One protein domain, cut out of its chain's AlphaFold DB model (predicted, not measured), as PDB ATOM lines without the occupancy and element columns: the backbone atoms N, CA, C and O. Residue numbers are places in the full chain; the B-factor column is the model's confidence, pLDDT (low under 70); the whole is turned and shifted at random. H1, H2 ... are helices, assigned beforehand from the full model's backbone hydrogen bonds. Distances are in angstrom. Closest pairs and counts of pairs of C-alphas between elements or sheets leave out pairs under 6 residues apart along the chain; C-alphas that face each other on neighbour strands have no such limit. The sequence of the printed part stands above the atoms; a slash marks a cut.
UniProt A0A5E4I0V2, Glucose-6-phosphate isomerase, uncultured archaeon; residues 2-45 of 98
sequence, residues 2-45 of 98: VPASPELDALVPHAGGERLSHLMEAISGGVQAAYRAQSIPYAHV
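What this domain is: This is residues 2 to 45 of the 98 residues of the protein "Glucose-6-phosphate isomerase" of uncultured archaeon (UniProt A0A5E4I0V2). One long helix, H2, makes most of the length, with a small head at its beginning formed by the short helix H1 and the loops around it, residues 2 to 5 and 12 to 19. At the other end residues 33 to 39 stick out, and after this turn the last residues, 40 to 45, fold back from the end of H2 and make an open V with it. The printed part has 44 residues with two named helices, H1 then H2, and no named strand; the class is all helix. The whole is loose and flat, with a radius of gyration of the C-alphas of 12.9 A and spans of 35 by 21 by 10 A.

Where its parts are: H1, residues 6 to 11, begins at C-alpha 6 (141.728, 147.594, 246.369). H2, residues 20 to 37, is 25.6 A long and ends at C-alpha 37 (150.278, 130.270, 269.846).

How they stand to each other: H1 and H2 are apart, joined by a short link of 8 residues. In both helices every O i to N i+4 pair is within hydrogen-bond range.

The domain as a whole: The C-alphas of Pro 6 and Pro 41, the two farthest apart, are 35.9 A apart. The printed part has no cut, and no printed residue is under 70 in pLDDT.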
ATOM      1  N   VAL A   2     140.155 154.243 258.051       90.25
ATOM      2  CA  VAL A   2     141.118 153.590 257.171       90.25
ATOM      3  C   VAL A   2     140.683 153.832 255.716       90.25
ATOM      4  O   VAL A   2     139.503 153.624 255.414       90.25
ATOM      5  N   PRO A   3     141.570 154.323 254.829       88.81
ATOM      6  CA  PRO A   3     141.229 154.537 253.426       88.81
ATOM      7  C   PRO A   3     140.788 153.227 252.775       88.81
ATOM      8  O   PRO A   3     141.452 152.209 252.936       88.81
ATOM      9  N   ALA A   4     139.682 153.254 252.036       88.69
ATOM     10  CA  ALA A   4     139.304 152.122 251.202       88.69
ATOM     11  C   ALA A   4     140.191 152.122 249.949       88.69
ATOM     12  O   ALA A   4     140.222 153.117 249.219       88.69
ATOM     13  N   SER A   5     140.916 151.031 249.712       89.94
ATOM     14  CA  SER A   5     141.661 150.824 248.471       89.94
ATOM     15  C   SER A   5     141.687 149.334 248.109       89.94
ATOM     16  O   SER A   5     141.757 148.495 249.013       89.94
ATOM     17  N   PRO A   6     141.659 148.987 246.810       89.19
ATOM     18  CA  PRO A   6     141.728 147.594 246.369       89.19
ATOM     19  C   PRO A   6     142.982 146.861 246.864       89.19
ATOM     20  O   PRO A   6     142.925 145.676 247.182       89.19
ATOM     21  N   GLU A   7     144.114 147.561 246.954       92.25
ATOM     22  CA  GLU A   7     145.375 147.011 247.458       92.25
ATOM     23  C   GLU A   7     145.284 146.665 248.946       92.25
ATOM     24  O   GLU A   7     145.811 145.637 249.374       92.25
ATOM     25  N   LEU A   8     144.604 147.505 249.735       87.38
ATOM     26  CA  LEU A   8     144.417 147.261 251.159       87.38
ATOM     27  C   LEU A   8     143.446 146.107 251.407       87.38
ATOM     28  O   LEU A   8     143.739 145.251 252.238       87.38
ATOM     29  N   ASP A   9     142.337 146.053 250.671       87.75
ATOM     30  CA  ASP A   9     141.350 144.976 250.803       87.75
ATOM     31  C   ASP A   9     141.928 143.610 250.399       87.75
ATOM     32  O   ASP A   9     141.545 142.585 250.966       87.75
ATOM     33  N   ALA A  10     142.892 143.586 249.471       91.88
ATOM     34  CA  ALA A  10     143.636 142.378 249.121       91.88
ATOM     35  C   ALA A  10     144.584 141.905 250.240       91.88
ATOM     36  O   ALA A  10     144.821 140.705 250.371       91.88
ATOM     37  N   LEU A  11     145.135 142.827 251.037       88.94
ATOM     38  CA  LEU A  11     146.072 142.514 252.120       88.94
ATOM     39  C   LEU A  11     145.356 142.173 253.433       88.94
ATOM     40  O   LEU A  11     145.716 141.208 254.107       88.94
ATOM     41  N   VAL A  12     144.364 142.980 253.809       88.88
ATOM     42  CA  VAL A  12     143.567 142.829 255.029       88.88
ATOM     43  C   VAL A  12     142.095 143.055 254.671       88.88
ATOM     44  O   VAL A  12     141.622 144.196 254.690       88.88
ATOM     45  N   PRO A  13     141.352 141.979 254.358       88.56
ATOM     46  CA  PRO A  13     139.931 142.081 254.064       88.56
ATOM     47  C   PRO A  13     139.180 142.789 255.194       88.56
ATOM     48  O   PRO A  13     139.449 142.549 256.373       88.56
ATOM     49  N   HIS A  14     138.215 143.635 254.827       86.12
ATOM     50  CA  HIS A  14     137.367 144.401 255.752       86.12
ATOM     51  C   HIS A  14     138.070 145.537 256.519       86.12
ATOM     52  O   HIS A  14     137.471 146.113 257.421       86.12
ATOM     53  N   ALA A  15     139.310 145.901 256.166       88.50
ATOM     54  CA  ALA A  15     139.984 147.051 256.771       88.50
ATOM     55  C   ALA A  15     139.478 148.399 256.223       88.50
ATOM     56  O   ALA A  15     139.471 149.392 256.954       88.50
ATOM     57  N   GLY A  16     139.060 148.460 254.954       91.31
ATOM     58  CA  GLY A  16     138.556 149.684 254.334       91.31
ATOM     59  C   GLY A  16     137.326 150.245 255.057       91.31
ATOM     60  O   GLY A  16     136.350 149.540 255.293       91.31
ATOM     61  N   GLY A  17     137.356 151.533 255.409       90.25
ATOM     62  CA  GLY A  17     136.239 152.206 256.082       90.25
ATOM     63  C   GLY A  17     136.160 151.993 257.598       90.25
ATOM     64  O   GLY A  17     135.381 152.680 258.255       90.25
ATOM     65  N   GLU A  18     136.995 151.134 258.186       91.69
ATOM     66  CA  GLU A  18     137.047 150.936 259.637       91.69
ATOM     67  C   GLU A  18     137.652 152.137 260.383       91.69
ATOM     68  O   GLU A  18     138.362 152.998 259.833       91.69
ATOM     69  N   ARG A  19     137.406 152.209 261.697       94.75
ATOM     70  CA  ARG A  19     138.125 153.171 262.544       94.75
ATOM     71  C   ARG A  19     139.577 152.731 262.674       94.75
ATOM     72  O   ARG A  19     139.853 151.593 263.034       94.75
ATOM     73  N   LEU A  20     140.507 153.671 262.495       91.81
ATOM     74  CA  LEU A  20     141.935 153.382 262.634       91.81
ATOM     75  C   LEU A  20     142.270 152.792 264.013       91.81
ATOM     76  O   LEU A  20     143.058 151.861 264.095       91.81
ATOM     77  N   SER A  21     141.636 153.279 265.084       93.19
ATOM     78  CA  SER A  21     141.826 152.720 266.428       93.19
ATOM     79  C   SER A  21     141.420 151.249 266.523       93.19
ATOM     80  O   SER A  21     142.148 150.465 267.117       93.19
ATOM     81  N   HIS A  22     140.311 150.865 265.888       93.81
ATOM     82  CA  HIS A  22     139.850 149.480 265.866       93.81
ATOM     83  C   HIS A  22     140.819 148.584 265.082       93.81
ATOM     84  O   HIS A  22     141.198 147.524 265.573       93.81
ATOM     85  N   LEU A  23     141.304 149.048 263.924       92.38
ATOM     86  CA  LEU A  23     142.330 148.332 263.161       92.38
ATOM     87  C   LEU A  23     143.615 148.137 263.987       92.38
ATOM     88  O   LEU A  23     144.153 147.034 264.038       92.38
ATOM     89  N   MET A  24     144.089 149.179 264.675       93.50
ATOM     90  CA  MET A  24     145.289 149.098 265.521       93.50
ATOM     91  C   MET A  24     145.101 148.154 266.719       93.50
ATOM     92  O   MET A  24     146.015 147.402 267.061       93.50
ATOM     93  N   GLU A  25     143.919 148.150 267.341       95.00
ATOM     94  CA  GLU A  25     143.566 147.201 268.404       95.00
ATOM     95  C   GLU A  25     143.539 145.756 267.892       95.00
ATOM     96  O   GLU A  25     144.093 144.870 268.549       95.00
ATOM     97  N   ALA A  26     142.966 145.521 266.708       94.69
ATOM     98  CA  ALA A  26     142.939 144.209 266.069       94.69
ATOM     99  C   ALA A  26     144.353 143.706 265.742       94.69
ATOM    100  O   ALA A  26     144.672 142.552 266.033       94.69
ATOM    101  N   ILE A  27     145.230 144.572 265.222       94.25
ATOM    102  CA  ILE A  27     146.639 144.240 264.961       94.25
ATOM    103  C   ILE A  27     147.352 143.862 266.266       94.25
ATOM    104  O   ILE A  27     147.985 142.808 266.331       94.25
ATOM    105  N   SER A  28     147.216 144.667 267.327       96.75
ATOM    106  CA  SER A  28     147.807 144.355 268.639       96.75
ATOM    107  C   SER A  28     147.297 143.020 269.199       96.75
ATOM    108  O   SER A  28     148.085 142.201 269.677       96.75
ATOM    109  N   GLY A  29     145.991 142.758 269.089       97.31
ATOM    110  CA  GLY A  29     145.389 141.482 269.482       97.31
ATOM    111  C   GLY A  29     145.919 140.296 268.670       97.31
ATOM    112  O   GLY A  29     146.243 139.258 269.246       97.31
ATOM    113  N   GLY A  30     146.078 140.462 267.354       97.00
ATOM    114  CA  GLY A  30     146.649 139.454 266.461       97.00
ATOM    115  C   GLY A  30     148.093 139.095 266.821       97.00
ATOM    116  O   GLY A  30     148.423 137.912 266.906       97.00
ATOM    117  N   VAL A  31     148.931 140.092 267.125       97.50
ATOM    118  CA  VAL A  31     150.315 139.871 267.590       97.50
ATOM    119  C   VAL A  31     150.331 139.085 268.905       97.50
ATOM    120  O   VAL A  31     151.049 138.092 269.021       97.50
ATOM    121  N   GLN A  32     149.493 139.463 269.873       98.19
ATOM    122  CA  GLN A  32     149.388 138.756 271.156       98.19
ATOM    123  C   GLN A  32     148.910 137.305 270.993       98.19
ATOM    124  O   GLN A  32     149.427 136.400 271.655       98.19
ATOM    125  N   ALA A  33     147.942 137.062 270.106       98.31
ATOM    126  CA  ALA A  33     147.464 135.719 269.791       98.31
ATOM    127  C   ALA A  33     148.560 134.868 269.130       98.31
ATOM    128  O   ALA A  33     148.761 133.720 269.527       98.31
ATOM    129  N   ALA A  34     149.313 135.440 268.185       98.44
ATOM    130  CA  ALA A  34     150.429 134.768 267.528       98.44
ATOM    131  C   ALA A  34     151.549 134.404 268.516       98.44
ATOM    132  O   ALA A  34     152.036 133.273 268.498       98.44
ATOM    133  N   TYR A  35     151.919 135.320 269.417       98.25
ATOM    134  CA  TYR A  35     152.928 135.064 270.452       98.25
ATOM    135  C   TYR A  35     152.485 133.951 271.400       98.25
ATOM    136  O   TYR A  35     153.262 133.046 271.698       98.25
ATOM    137  N   ARG A  36     151.210 133.955 271.805       98.06
ATOM    138  CA  ARG A  36     150.629 132.891 272.631       98.06
ATOM    139  C   ARG A  36     150.639 131.538 271.923       98.06
ATOM    140  O   ARG A  36     151.024 130.551 272.538       98.06
ATOM    141  N   ALA A  37     150.260 131.496 270.646       98.56
ATOM    142  CA  ALA A  37     150.278 130.270 269.846       98.56
ATOM    143  C   ALA A  37     151.696 129.690 269.702       98.56
ATOM    144  O   ALA A  37     151.866 128.475 269.694       98.56
ATOM    145  N   GLN A  38     152.711 130.555 269.642       98.38
ATOM    146  CA  GLN A  38     154.121 130.167 269.546       98.38
ATOM    147  C   GLN A  38     154.809 130.000 270.909       98.38
ATOM    148  O   GLN A  38     156.001 129.711 270.952       98.38
ATOM    149  N   SER A  39     154.085 130.163 272.023       97.88
ATOM    150  CA  SER A  39     154.650 130.130 273.381       97.88
ATOM    151  C   SER A  39     155.818 131.109 273.585       97.88
ATOM    152  O   SER A  39     156.748 130.842 274.346       97.88
ATOM    153  N   ILE A  40     155.768 132.261 272.911       98.19
ATOM    154  CA  ILE A  40     156.734 133.349 273.076       98.19
ATOM    155  C   ILE A  40     156.285 134.194 274.278       98.19
ATOM    156  O   ILE A  40     155.167 134.720 274.260       98.19
ATOM    157  N   PRO A  41     157.111 134.338 275.331       97.88
ATOM    158  CA  PRO A  41     156.762 135.153 276.488       97.88
ATOM    159  C   PRO A  41     156.717 136.636 276.110       97.88
ATOM    160  O   PRO A  41     157.579 137.130 275.384       97.88
ATOM    161  N   TYR A  42     155.718 137.357 276.621       97.50
ATOM    162  CA  TYR A  42     155.559 138.786 276.368       97.50
ATOM    163  C   TYR A  42     154.904 139.514 277.538       97.50
ATOM    164  O   TYR A  42     154.126 138.932 278.294       97.50
ATOM    165  N   ALA A  43     155.194 140.810 277.639       95.44
ATOM    166  CA  ALA A  43     154.493 141.747 278.504       95.44
ATOM    167  C   ALA A  43     153.611 142.668 277.653       95.44
ATOM    168  O   ALA A  43     153.950 143.006 276.518       95.44
ATOM    169  N   HIS A  44     152.462 143.068 278.192       95.31
ATOM    170  CA  HIS A  44     151.558 144.013 277.545       95.31
ATOM    171  C   HIS A  44     151.020 144.995 278.584       95.31
ATOM    172  O   HIS A  44     150.252 144.615 279.469       95.31
ATOM    173  N   VAL A  45     151.403 146.264 278.448       95.88
ATOM    174  CA  VAL A  45     150.979 147.355 279.329       95.88
ATOM    175  C   VAL A  45     149.923 148.187 278.608       95.88
ATOM    176  O   VAL A  45     150.175 148.729 277.533       95.88
TER     177      VAL A  45